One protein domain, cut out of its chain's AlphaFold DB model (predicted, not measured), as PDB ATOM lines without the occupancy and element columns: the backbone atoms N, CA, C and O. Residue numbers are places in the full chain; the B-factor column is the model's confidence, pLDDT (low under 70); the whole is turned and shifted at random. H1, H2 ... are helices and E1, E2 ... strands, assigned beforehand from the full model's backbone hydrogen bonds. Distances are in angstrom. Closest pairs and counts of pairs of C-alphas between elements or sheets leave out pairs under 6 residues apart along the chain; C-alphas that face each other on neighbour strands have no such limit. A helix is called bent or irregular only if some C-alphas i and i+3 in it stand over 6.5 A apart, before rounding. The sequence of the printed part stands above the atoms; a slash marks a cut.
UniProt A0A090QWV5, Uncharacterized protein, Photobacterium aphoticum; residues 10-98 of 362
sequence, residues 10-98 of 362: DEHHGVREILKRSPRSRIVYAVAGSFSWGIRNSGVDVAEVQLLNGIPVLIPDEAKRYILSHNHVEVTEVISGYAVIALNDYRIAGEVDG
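Overview. This is residues 10 to 98 of the 362 residues of an uncharacterized protein of Photobacterium aphoticum (UniProt A0A090QWV5). A strongly twisted sheet of six strands is folded into two leaves: E1, E5 and E6 make the larger leaf, and the hairpin of E2 and E3 makes the other, reaching away from it to a tip at Gly 43, with short E4 as the hinge. H1 crosses one face of the larger leaf, H3 packs on H1, and H2 only grazes the sheet. The printed part has 89 residues, with three named helices and six named strands in the order H1 E1 E2 E3 E4 H2 E5 E6 H3. The sheet is mixed, in the order E1 E5 E6 E4 E3 E2, and the class is mixed, helices and strands. The whole is compact, with a radius of gyration of the C-alphas of 12.5 A and spans of 37 by 29 by 22 A.

Along the chain. H1, residues 10 to 17, begins at C-alpha 10 (8.101, -28.281, -15.201) and is 10.3 A long. E1, residues 23 to 33, measures 21.7 A and bends by 94 degrees at residue 26. E2, residues 35 to 41, is 18.8 A long, and E3, residues 46 to 52, 18.4 A. E4 is residues 55 to 58 and H2 residues 63 to 66. E5, residues 71 to 78, measures 20.8 A, and E6, residues 81 to 87, 16.8 A. H3, residues 92 to 96, ends at C-alpha 96 (11.046, -27.796, -7.694).

Arrangement. E1 and E5 are antiparallel at 157 degrees, with N 29 and O 75 at 2.8 A, within hydrogen-bond range. E5 and E6 form a hairpin, antiparallel at 142 degrees, with N 83 and O 76 at 2.9 A. E6 and E4 are parallel at 68 degrees, with N 58 and O 82 at 2.8 A. E4 and E3 meet only at a point, where the C-alphas of Pro 56 and Leu 51 face each other at 4.5 A. E3 and E2 form a hairpin, antiparallel at 148 degrees, with N 51 and O 36 at 2.8 A. The leaves of this folded sheet, one sheet bent back on itself, face each other with 13 pairs of C-alphas within 11 A. H1 is on the sheet at a height of 8.7 A, only just over E5 and E6 with 3 C-alphas on each, and runs across the strands, at 70 degrees to E5 on the local plane. H1 and H3 touch, the closest C-alphas being those of Glu 11 and Ala 93, 5.0 A apart. H3 only grazes the sheet with residues 92 to 95, as H2 does with residues 63 to 66. In H3 every O i to N i+4 pair is within hydrogen-bond range, in H1 3 of 4 are, and H2 is too short for such a pair.

Size, cuts and confidence. The two C-alphas farthest apart, those of Gly 43 and Gly 98, are 38.2 A from each other. The printed part has no cut, and its links between named elements are tight. The mean pLDDT of the printed part is 83.8, and residues 38 to 48 are under 70.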
ATOM      1  N   ASP A  10       7.585 -28.187 -16.575       88.88
ATOM      2  CA  ASP A  10       8.101 -28.281 -15.201       88.88
ATOM      3  C   ASP A  10       9.595 -28.651 -15.195       88.88
ATOM      4  O   ASP A  10      10.405 -27.999 -14.536       88.88
ATOM      5  N   GLU A  11      10.018 -29.609 -16.029       91.38
ATOM      6  CA  GLU A  11      11.443 -29.883 -16.264       91.38
ATOM      7  C   GLU A  11      12.154 -28.640 -16.843       91.38
ATOM      8  O   GLU A  11      13.267 -28.290 -16.441       91.38
ATOM      9  N   HIS A  12      11.493 -27.918 -17.754       92.06
ATOM     10  CA  HIS A  12      11.989 -26.665 -18.328       92.06
ATOM     11  C   HIS A  12      11.971 -25.493 -17.316       92.06
ATOM     12  O   HIS A  12      12.738 -24.528 -17.471       92.06
ATOM     13  N   HIS A  13      11.129 -25.543 -16.282       90.38
ATOM     14  CA  HIS A  13      11.152 -24.625 -15.142       90.38
ATOM     15  C   HIS A  13      12.347 -24.933 -14.234       90.38
ATOM     16  O   HIS A  13      13.156 -24.040 -13.979       90.38
ATOM     17  N   GLY A  14      12.531 -26.198 -13.843       88.06
ATOM     18  CA  GLY A  14      13.619 -26.634 -12.963       88.06
ATOM     19  C   GLY A  14      15.014 -26.337 -13.518       88.06
ATOM     20  O   GLY A  14      15.854 -25.789 -12.805       88.06
ATOM     21  N   VAL A  15      15.262 -26.567 -14.816       89.31
ATOM     22  CA  VAL A  15      16.554 -26.196 -15.444       89.31
ATOM     23  C   VAL A  15      16.801 -24.675 -15.404       89.31
ATOM     24  O   VAL A  15      17.949 -24.235 -15.271       89.31
ATOM     25  N   ARG A  16      15.740 -23.854 -15.467       90.50
ATOM     26  CA  ARG A  16      15.843 -22.387 -15.383       90.50
ATOM     27  C   ARG A  16      16.042 -21.874 -13.963       90.50
ATOM     28  O   ARG A  16      16.779 -20.908 -13.796       90.50
ATOM     29  N   GLU A  17      15.431 -22.505 -12.970       89.50
ATOM     30  CA  GLU A  17      15.494 -22.067 -11.576       89.50
ATOM     31  C   GLU A  17      16.729 -22.609 -10.846       89.50
ATOM     32  O   GLU A  17      17.589 -21.830 -10.426       89.50
ATOM     33  N   ILE A  18      16.861 -23.935 -10.775       88.56
ATOM     34  CA  ILE A  18      17.911 -24.629 -10.018       88.56
ATOM     35  C   ILE A  18      19.272 -24.408 -10.689       88.56
ATOM     36  O   ILE A  18      20.205 -23.873 -10.089       88.56
ATOM     37  N   LEU A  19      19.379 -24.750 -11.979       87.38
ATOM     38  CA  LEU A  19      20.641 -24.672 -12.730       87.38
ATOM     39  C   LEU A  19      20.925 -23.289 -13.335       87.38
ATOM     40  O   LEU A  19      22.032 -23.056 -13.828       87.38
ATOM     41  N   LYS A  20      19.959 -22.359 -13.311       87.56
ATOM     42  CA  LYS A  20      20.095 -20.988 -13.847       87.56
ATOM     43  C   LYS A  20      20.539 -20.994 -15.318       87.56
ATOM     44  O   LYS A  20      21.446 -20.258 -15.733       87.56
ATOM     45  N   ARG A  21      19.925 -21.875 -16.121       86.06
ATOM     46  CA  ARG A  21      20.172 -22.052 -17.564       86.06
ATOM     47  C   ARG A  21      18.865 -22.202 -18.339       86.06
ATOM     48  O   ARG A  21      17.906 -22.779 -17.854       86.06
ATOM     49  N   SER A  22      18.850 -21.752 -19.588       87.56
ATOM     50  CA  SER A  22      17.758 -22.069 -20.515       87.56
ATOM     51  C   SER A  22      18.125 -23.292 -21.365       87.56
ATOM     52  O   SER A  22      19.196 -23.276 -21.988       87.56
ATOM     53  N   PRO A  23      17.257 -24.322 -21.433       86.38
ATOM     54  CA  PRO A  23      17.282 -25.321 -22.496       86.38
ATOM     55  C   PRO A  23      17.300 -24.669 -23.884       86.38
ATOM     56  O   PRO A  23      16.648 -23.649 -24.112       86.38
ATOM     57  N   ARG A  24      18.058 -25.257 -24.813       86.19
ATOM     58  CA  ARG A  24      18.104 -24.865 -26.234       86.19
ATOM     59  C   ARG A  24      17.052 -25.566 -27.083       86.19
ATOM     60  O   ARG A  24      16.659 -25.051 -28.125       86.19
ATOM     61  N   SER A  25      16.608 -26.738 -26.650       83.69
ATOM     62  CA  SER A  25      15.542 -27.509 -27.279       83.69
ATOM     63  C   SER A  25      14.708 -28.193 -26.199       83.69
ATOM     64  O   SER A  25      15.138 -28.293 -25.050       83.69
ATOM     65  N   ARG A  26      13.530 -28.705 -26.570       87.62
ATOM     66  CA  ARG A  26      12.785 -29.649 -25.723       87.62
ATOM     67  C   ARG A  26      13.258 -31.100 -25.895       87.62
ATOM     68  O   ARG A  26      12.601 -32.005 -25.402       87.62
ATOM     69  N   ILE A  27      14.366 -31.359 -26.593       89.50
ATOM     70  CA  ILE A  27      14.838 -32.733 -26.791       89.50
ATOM     71  C   ILE A  27      15.533 -33.211 -25.513       89.50
ATOM     72  O   ILE A  27      16.378 -32.515 -24.942       89.50
ATOM     73  N   VAL A  28      15.185 -34.425 -25.091       90.88
ATOM     74  CA  VAL A  28      15.806 -35.126 -23.966       90.88
ATOM     75  C   VAL A  28      16.539 -36.367 -24.470       90.88
ATOM     76  O   VAL A  28      16.042 -37.102 -25.330       90.88
ATOM     77  N   TYR A  29      17.725 -36.615 -23.920       91.81
ATOM     78  CA  TYR A  29      18.563 -37.767 -24.222       91.81
ATOM     79  C   TYR A  29      18.753 -38.629 -22.972       91.81
ATOM     80  O   TYR A  29      19.339 -38.175 -21.994       91.81
ATOM     81  N   ALA A  30      18.302 -39.882 -23.027       91.00
ATOM     82  CA  ALA A  30      18.612 -40.907 -22.036       91.00
ATOM     83  C   ALA A  30      19.984 -41.538 -22.338       91.00
ATOM     84  O   ALA A  30      20.267 -41.919 -23.485       91.00
ATOM     85  N   VAL A  31      20.841 -41.634 -21.325       90.38
ATOM     86  CA  VAL A  31      22.231 -42.099 -21.406       90.38
ATOM     87  C   VAL A  31      22.537 -42.962 -20.182       90.38
ATOM     88  O   VAL A  31      22.382 -42.515 -19.049       90.38
ATOM     89  N   ALA A  32      23.010 -44.188 -20.409       89.44
ATOM     90  CA  ALA A  32      23.627 -44.993 -19.358       89.44
ATOM     91  C   ALA A  32      25.115 -44.628 -19.232       89.44
ATOM     92  O   ALA A  32      25.784 -44.423 -20.252       89.44
ATOM     93  N   GLY A  33      25.648 -44.539 -18.014       84.88
ATOM     94  CA  GLY A  33      27.053 -44.173 -17.834       84.88
ATOM     95  C   GLY A  33      27.567 -44.115 -16.401       84.88
ATOM     96  O   GLY A  33      26.829 -44.300 -15.428       84.88
ATOM     97  N   SER A  34      28.857 -43.816 -16.297       84.69
ATOM     98  CA  SER A  34      29.525 -43.427 -15.057       84.69
ATOM     99  C   SER A  34      29.843 -41.931 -15.083       84.69
ATOM    100  O   SER A  34      30.055 -41.332 -16.145       84.69
ATOM    101  N   PHE A  35      29.864 -41.324 -13.896       85.69
ATOM    102  CA  PHE A  35      30.356 -39.962 -13.730       85.69
ATOM    103  C   PHE A  35      31.841 -39.971 -13.387       85.69
ATOM    104  O   PHE A  35      32.310 -40.790 -12.597       85.69
ATOM    105  N   SER A  36      32.563 -39.018 -13.955       81.81
ATOM    106  CA  SER A  36      33.950 -38.709 -13.633       81.81
ATOM    107  C   SER A  36      34.121 -37.198 -13.473       81.81
ATOM    108  O   SER A  36      33.204 -36.422 -13.748       81.81
ATOM    109  N   TRP A  37      35.284 -36.763 -12.995       75.50
ATOM    110  CA  TRP A  37      35.635 -35.347 -12.910       75.50
ATOM    111  C   TRP A  37      36.595 -34.973 -14.035       75.50
ATOM    112  O   TRP A  37      37.405 -35.788 -14.476       75.50
ATOM    113  N   GLY A  38      36.495 -33.737 -14.513       69.31
ATOM    114  CA  GLY A  38      37.352 -33.209 -15.562       69.31
ATOM    115  C   GLY A  38      37.489 -31.697 -15.487       69.31
ATOM    116  O   GLY A  38      36.852 -31.029 -14.675       69.31
ATOM    117  N   ILE A  39      38.334 -31.148 -16.357       61.22
ATOM    118  CA  ILE A  39      38.681 -29.728 -16.351       61.22
ATOM    119  C   ILE A  39      38.163 -29.062 -17.621       61.22
ATOM    120  O   ILE A  39      38.531 -29.434 -18.736       61.22
ATOM    121  N   ARG A  40      37.356 -28.014 -17.454       61.00
ATOM    122  CA  ARG A  40      36.930 -27.129 -18.538       61.00
ATOM    123  C   ARG A  40      37.803 -25.880 -18.542       61.00
ATOM    124  O   ARG A  40      37.510 -24.893 -17.866       61.00
ATOM    125  N   ASN A  41      38.862 -25.913 -19.343       65.19
ATOM    126  CA  ASN A  41      39.667 -24.732 -19.632       65.19
ATOM    127  C   ASN A  41      38.953 -23.857 -20.681       65.19
ATOM    128  O   ASN A  41      38.723 -24.287 -21.808       65.19
ATOM    129  N   SER A  42      38.598 -22.630 -20.302       56.31
ATOM    130  CA  SER A  42      37.965 -21.624 -21.173       56.31
ATOM    131  C   SER A  42      38.920 -20.490 -21.577       56.31
ATOM    132  O   SER A  42      38.482 -19.445 -22.058       56.31
ATOM    133  N   GLY A  43      40.226 -20.655 -21.338       44.03
ATOM    134  CA  GLY A  43      41.268 -19.645 -21.553       44.03
ATOM    135  C   GLY A  43      41.283 -18.553 -20.480       44.03
ATOM    136  O   GLY A  43      42.339 -18.238 -19.930       44.03
ATOM    137  N   VAL A  44      40.111 -18.014 -20.132       43.12
ATOM    138  CA  VAL A  44      39.929 -17.061 -19.026       43.12
ATOM    139  C   VAL A  44      39.849 -17.815 -17.698       43.12
ATOM    140  O   VAL A  44      40.673 -17.601 -16.801       43.12
ATOM    141  N   ASP A  45      38.907 -18.754 -17.601       45.25
ATOM    142  CA  ASP A  45      38.623 -19.511 -16.384       45.25
ATOM    143  C   ASP A  45      38.866 -21.018 -16.558       45.25
ATOM    144  O   ASP A  45      38.775 -21.557 -17.666       45.25
ATOM    145  N   VAL A  46      39.212 -21.690 -15.462       57.12
ATOM    146  CA  VAL A  46      39.507 -23.126 -15.399       57.12
ATOM    147  C   VAL A  46      38.636 -23.707 -14.297       57.12
ATOM    148  O   VAL A  46      38.979 -23.618 -13.121       57.12
ATOM    149  N   ALA A  47      37.496 -24.263 -14.699       64.44
ATOM    150  CA  ALA A  47      36.512 -24.828 -13.789       64.44
ATOM    151  C   ALA A  47      36.584 -26.357 -13.798       64.44
ATOM    152  O   ALA A  47      36.681 -26.979 -14.862       64.44
ATOM    153  N   GLU A  48      36.471 -26.953 -12.616       63.25
ATOM    154  CA  GLU A  48      36.116 -28.362 -12.479       63.25
ATOM    155  C   GLU A  48      34.699 -28.569 -13.021       63.25
ATOM    156  O   GLU A  48      33.781 -27.789 -12.757       63.25
ATOM    157  N   VAL A  49      34.527 -29.607 -13.833       78.81
ATOM    158  CA  VAL A  49      33.246 -29.997 -14.416       78.81
ATOM    159  C   VAL A  49      33.027 -31.481 -14.210       78.81
ATOM    160  O   VAL A  49      33.948 -32.291 -14.325       78.81
ATOM    161  N   GLN A  50      31.780 -31.841 -13.935       84.06
ATOM    162  CA  GLN A  50      31.382 -33.235 -13.882       84.06
ATOM    163  C   GLN A  50      31.209 -33.741 -15.320       84.06
ATOM    164  O   GLN A  50      30.630 -33.059 -16.170       84.06
ATOM    165  N   LEU A  51      31.768 -34.911 -15.612       85.25
ATOM    166  CA  LEU A  51      31.730 -35.552 -16.918       85.25
ATOM    167  C   LEU A  51      30.812 -36.773 -16.852       85.25
ATOM    168  O   LEU A  51      30.973 -37.614 -15.973       85.25
ATOM    169  N   LEU A  52      29.897 -36.907 -17.809       87.44
ATOM    170  CA  LEU A  52      29.158 -38.145 -18.063       87.44
ATOM    171  C   LEU A  52      29.759 -38.801 -19.304       87.44
ATOM    172  O   LEU A  52      29.711 -38.213 -20.385       87.44
ATOM    173  N   ASN A  53      30.353 -39.989 -19.161       85.50
ATOM    174  CA  ASN A  53      31.053 -40.685 -20.254       85.50
ATOM    175  C   ASN A  53      32.059 -39.775 -21.010       85.50
ATOM    176  O   ASN A  53      32.167 -39.826 -22.234       85.50
ATOM    177  N   GLY A  54      32.763 -38.895 -20.284       79.00
ATOM    178  CA  GLY A  54      33.722 -37.928 -20.840       79.00
ATOM    179  C   GLY A  54      33.134 -36.592 -21.329       79.00
ATOM    180  O   GLY A  54      33.896 -35.677 -21.635       79.00
ATOM    181  N   ILE A  55      31.806 -36.432 -21.374       82.75
ATOM    182  CA  ILE A  55      31.136 -35.211 -21.852       82.75
ATOM    183  C   ILE A  55      30.778 -34.297 -20.663       82.75
ATOM    184  O   ILE A  55      30.119 -34.769 -19.736       82.75
ATOM    185  N   PRO A  56      31.137 -32.994 -20.670       85.62
ATOM    186  CA  PRO A  56      30.768 -32.065 -19.600       85.62
ATOM    187  C   PRO A  56      29.255 -31.886 -19.428       85.62
ATOM    188  O   PRO A  56      28.548 -31.489 -20.361       85.62
ATOM    189  N   VAL A  57      28.782 -32.106 -18.201       90.25
ATOM    190  CA  VAL A  57      27.382 -31.963 -17.785       90.25
ATOM    191  C   VAL A  57      27.246 -31.010 -16.595       90.25
ATOM    192  O   VAL A  57      28.144 -30.880 -15.764       90.25
ATOM    193  N   LEU A  58      26.098 -30.340 -16.501       90.25
ATOM    194  CA  LEU A  58      25.663 -29.609 -15.313       90.25
ATOM    195  C   LEU A  58      24.727 -30.510 -14.505       90.25
ATOM    196  O   LEU A  58      23.723 -30.976 -15.044       90.25
ATOM    197  N   ILE A  59      25.053 -30.745 -13.233       90.62
ATOM    198  CA  ILE A  59      24.287 -31.612 -12.330       90.62
ATOM    199  C   ILE A  59      23.770 -30.775 -11.149       90.62
ATOM    200  O   ILE A  59      24.591 -30.097 -10.523       90.62
ATOM    201  N   PRO A  60      22.458 -30.806 -10.838       90.44
ATOM    202  CA  PRO A  60      21.898 -30.197  -9.629       90.44
ATOM    203  C   PRO A  60      22.581 -30.714  -8.357       90.44
ATOM    204  O   PRO A  60      22.993 -31.874  -8.301       90.44
ATOM    205  N   ASP A  61      22.714 -29.876  -7.328       86.31
ATOM    206  CA  ASP A  61      23.463 -30.248  -6.120       86.31
ATOM    207  C   ASP A  61      22.795 -31.387  -5.330       86.31
ATOM    208  O   ASP A  61      23.492 -32.271  -4.832       86.31
ATOM    209  N   GLU A  62      21.461 -31.440  -5.300       86.50
ATOM    210  CA  GLU A  62      20.704 -32.559  -4.723       86.50
ATOM    211  C   GLU A  62      20.842 -33.849  -5.550       86.50
ATOM    212  O   GLU A  62      21.047 -34.930  -4.990       86.50
ATOM    213  N   ALA A  63      20.840 -33.748  -6.884       87.50
ATOM    214  CA  ALA A  63      20.993 -34.899  -7.779       87.50
ATOM    215  C   ALA A  63      22.308 -35.667  -7.552       87.50
ATOM    216  O   ALA A  63      22.352 -36.883  -7.739       87.50
ATOM    217  N   LYS A  64      23.373 -34.999  -7.081       87.44
ATOM    218  CA  LYS A  64      24.667 -35.635  -6.771       87.44
ATOM    219  C   LYS A  64      24.560 -36.752  -5.726       87.44
ATOM    220  O   LYS A  64      25.378 -37.668  -5.756       87.44
ATOM    221  N   ARG A  65      23.549 -36.722  -4.844       87.50
ATOM    222  CA  ARG A  65      23.292 -37.781  -3.845       87.50
ATOM    223  C   ARG A  65      22.776 -39.088  -4.455       87.50
ATOM    224  O   ARG A  65      22.844 -40.120  -3.803       87.50
ATOM    225  N   TYR A  66      22.298 -39.049  -5.699       86.94
ATOM    226  CA  TYR A  66      21.722 -40.189  -6.418       86.94
ATOM    227  C   TYR A  66      22.722 -40.825  -7.402       86.94
ATOM    228  O   TYR A  66      22.328 -41.640  -8.236       86.94
ATOM    229  N   ILE A  67      24.010 -40.459  -7.336       87.56
ATOM    230  CA  ILE A  67      25.074 -41.052  -8.159       87.56
ATOM    231  C   ILE A  67      25.427 -42.448  -7.631       87.56
ATOM    232  O   ILE A  67      25.825 -42.613  -6.481       87.56
ATOM    233  N   LEU A  68      25.336 -43.443  -8.511       85.75
ATOM    234  CA  LEU A  68      25.667 -44.847  -8.267       85.75
ATOM    235  C   LEU A  68      26.832 -45.295  -9.170       85.75
ATOM    236  O   LEU A  68      27.315 -44.539 -10.017       85.75
ATOM    237  N   SER A  69      27.282 -46.548  -9.028       78.31
ATOM    238  CA  SER A  69      28.316 -47.129  -9.905       78.31
ATOM    239  C   SER A  69      27.866 -47.243 -11.368       78.31
ATOM    240  O   SER A  69      28.677 -47.098 -12.280       78.31
ATOM    241  N   HIS A  70      26.566 -47.453 -11.585       79.38
ATOM    242  CA  HIS A  70      25.906 -47.481 -12.886       79.38
ATOM    243  C   HIS A  70      24.726 -46.512 -12.831       79.38
ATOM    244  O   HIS A  70      23.887 -46.632 -11.942       79.38
ATOM    245  N   ASN A  71      24.661 -45.553 -13.756       88.25
ATOM    246  CA  ASN A  71      23.645 -44.501 -13.733       88.25
ATOM    247  C   ASN A  71      22.796 -44.527 -14.999       88.25
ATOM    248  O   ASN A  71      23.342 -44.593 -16.101       88.25
ATOM    249  N   HIS A  72      21.481 -44.388 -14.841       92.00
ATOM    250  CA  HIS A  72      20.578 -43.980 -15.909       92.00
ATOM    251  C   HIS A  72      20.327 -42.474 -15.790       92.00
ATOM    252  O   HIS A  72      19.698 -42.011 -14.838       92.00
ATOM    253  N   VAL A  73      20.829 -41.707 -16.755       93.50
ATOM    254  CA  VAL A  73      20.799 -40.242 -16.743       93.50
ATOM    255  C   VAL A  73      19.946 -39.743 -17.901       93.50
ATOM    256  O   VAL A  73      20.095 -40.218 -19.026       93.50
ATOM    257  N   GLU A  74      19.091 -38.753 -17.662       93.56
ATOM    258  CA  GLU A  74      18.443 -38.000 -18.738       93.56
ATOM    259  C   GLU A  74      18.971 -36.569 -18.753       93.56
ATOM    260  O   GLU A  74      19.058 -35.909 -17.712       93.56
ATOM    261  N   VAL A  75      19.340 -36.095 -19.944       93.88
ATOM    262  CA  VAL A  75      19.935 -34.772 -20.152       93.88
ATOM    263  C   VAL A  75      19.244 -34.000 -21.273       93.88
ATOM    264  O   VAL A  75      18.767 -34.586 -22.244       93.88
ATOM    265  N   THR A  76      19.249 -32.672 -21.179       92.88
ATOM    266  CA  THR A  76      18.837 -31.763 -22.263       92.88
ATOM    267  C   THR A  76      19.958 -30.778 -22.612       92.88
ATOM    268  O   THR A  76      20.866 -30.548 -21.811       92.88
ATOM    269  N   GLU A  77      19.950 -30.227 -23.827       89.75
ATOM    270  CA  GLU A  77      20.982 -29.286 -24.281       89.75
ATOM    271  C   GLU A  77      20.733 -27.880 -23.714       89.75
ATOM    272  O   GLU A  77      19.625 -27.350 -23.792       89.75
ATOM    273  N   VAL A  78      21.781 -27.234 -23.204       88.62
ATOM    274  CA  VAL A  78      21.786 -25.839 -22.746       88.62
ATOM    275  C   VAL A  78      22.910 -25.055 -23.430       88.62
ATOM    276  O   VAL A  78      23.831 -25.621 -24.012       88.62
ATOM    277  N   ILE A  79      22.888 -23.723 -23.320       76.00
ATOM    278  CA  ILE A  79      23.867 -22.820 -23.966       76.00
ATOM    279  C   ILE A  79      25.338 -23.192 -23.679       76.00
ATOM    280  O   ILE A  79      26.217 -22.902 -24.489       76.00
ATOM    281  N   SER A  80      25.612 -23.841 -22.543       72.81
ATOM    282  CA  SER A  80      26.957 -24.176 -22.072       72.81
ATOM    283  C   SER A  80      27.281 -25.677 -22.007       72.81
ATOM    284  O   SER A  80      28.256 -26.014 -21.337       72.81
ATOM    285  N   GLY A  81      26.512 -26.567 -22.643       84.69
ATOM    286  CA  GLY A  81      26.718 -28.026 -22.597       84.69
ATOM    287  C   GLY A  81      25.400 -28.783 -22.432       84.69
ATOM    288  O   GLY A  81      24.387 -28.378 -22.993       84.69
ATOM    289  N   TYR A  82      25.393 -29.842 -21.622       90.81
ATOM    290  CA  TYR A  82      24.172 -30.570 -21.259       90.81
ATOM    291  C   TYR A  82      23.809 -30.347 -19.787       90.81
ATOM    292  O   TYR A  82      24.692 -30.187 -18.946       90.81
ATOM    293  N   ALA A  83      22.516 -30.339 -19.475       92.12
ATOM    294  CA  ALA A  83      21.981 -30.267 -18.116       92.12
ATOM    295  C   ALA A  83      21.283 -31.585 -17.758       92.12
ATOM    296  O   ALA A  83      20.465 -32.068 -18.542       92.12
ATOM    297  N   VAL A  84      21.603 -32.151 -16.593       93.94
ATOM    298  CA  VAL A  84      20.931 -33.332 -16.036       93.94
ATOM    299  C   VAL A  84      19.548 -32.935 -15.528       93.94
ATOM    300  O   VAL A  84      19.427 -32.022 -14.714       93.94
ATOM    301  N   ILE A  85      18.521 -33.637 -16.006       93.94
ATOM    302  CA  ILE A  85      17.122 -33.475 -15.576       93.94
ATOM    303  C   ILE A  85      16.592 -34.708 -14.832       93.94
ATOM    304  O   ILE A  85      15.661 -34.597 -14.038       93.94
ATOM    305  N   ALA A  86      17.213 -35.872 -15.047       92.69
ATOM    306  CA  ALA A  86      16.953 -37.095 -14.301       92.69
ATOM    307  C   ALA A  86      18.254 -37.853 -14.036       92.69
ATOM    308  O   ALA A  86      19.136 -37.891 -14.896       92.69
ATOM    309  N   LEU A  87      18.348 -38.494 -12.874       93.88
ATOM    310  CA  LEU A  87      19.491 -39.316 -12.487       93.88
ATOM    311  C   LEU A  87      19.013 -40.430 -11.555       93.88
ATOM    312  O   LEU A  87      18.718 -40.182 -10.390       93.88
ATOM    313  N   ASN A  88      18.930 -41.656 -12.072       91.50
ATOM    314  CA  ASN A  88      18.348 -42.798 -11.367       91.50
ATOM    315  C   ASN A  88      16.927 -42.442 -10.879       91.50
ATOM    316  O   ASN A  88      16.056 -42.202 -11.723       91.50
ATOM    317  N   ASP A  89      16.701 -42.318  -9.569       88.19
ATOM    318  CA  ASP A  89      15.400 -41.931  -8.995       88.19
ATOM    319  C   ASP A  89      15.185 -40.404  -8.909       88.19
ATOM    320  O   ASP A  89      14.050 -39.942  -8.813       88.19
ATOM    321  N   TYR A  90      16.243 -39.593  -9.016       92.56
ATOM    322  CA  TYR A  90      16.131 -38.131  -9.016       92.56
ATOM    323  C   TYR A  90      15.409 -37.609 -10.269       92.56
ATOM    324  O   TYR A  90      15.664 -38.073 -11.388       92.56
ATOM    325  N   ARG A  91      14.564 -36.581 -10.103       92.50
ATOM    326  CA  ARG A  91      13.949 -35.785 -11.182       92.50
ATOM    327  C   ARG A  91      13.964 -34.301 -10.818       92.50
ATOM    328  O   ARG A  91      13.538 -33.943  -9.727       92.50
ATOM    329  N   ILE A  92      14.365 -33.440 -11.754       91.50
ATOM    330  CA  ILE A  92      14.500 -31.993 -11.511       91.50
ATOM    331  C   ILE A  92      13.162 -31.290 -11.244       91.50
ATOM    332  O   ILE A  92      13.116 -30.374 -10.432       91.50
ATOM    333  N   ALA A  93      12.063 -31.757 -11.847       89.19
ATOM    334  CA  ALA A  93      10.717 -31.290 -11.497       89.19
ATOM    335  C   ALA A  93      10.361 -31.639 -10.037       89.19
ATOM    336  O   ALA A  93       9.839 -30.806  -9.308       89.19
ATOM    337  N   GLY A  94      10.760 -32.828  -9.565       84.88
ATOM    338  CA  GLY A  94      10.563 -33.234  -8.171       84.88
ATOM    339  C   GLY A  94      11.386 -32.428  -7.160       84.88
ATOM    340  O   GLY A  94      10.991 -32.345  -6.001       84.88
ATOM    341  N   GLU A  95      12.496 -31.807  -7.579       87.06
ATOM    342  CA  GLU A  95      13.243 -30.850  -6.750       87.06
ATOM    343  C   GLU A  95      12.489 -29.517  -6.615       87.06
ATOM    344  O   GLU A  95      12.386 -28.999  -5.506       87.06
ATOM    345  N   VAL A  96      11.898 -29.006  -7.707       85.44
ATOM    346  CA  VAL A  96      11.046 -27.796  -7.694       85.44
ATOM    347  C   VAL A  96       9.799 -28.009  -6.829       85.44
ATOM    348  O   VAL A  96       9.499 -27.191  -5.963       85.44
ATOM    349  N   ASP A  97       9.112 -29.137  -7.014       84.50
ATOM    350  CA  ASP A  97       7.867 -29.466  -6.307       84.50
ATOM    351  C   ASP A  97       8.095 -30.010  -4.878       84.50
ATOM    352  O   ASP A  97       7.139 -30.370  -4.189       84.50
ATOM    353  N   GLY A  98       9.351 -30.130  -4.429       80.00
ATOM    354  CA  GLY A  98       9.708 -30.662  -3.106       80.00
ATOM    355  C   GLY A  98       9.331 -32.135  -2.876       80.00
ATOM    356  O   GLY A  98       9.241 -32.573  -1.730       80.00
TER     357      GLY A  98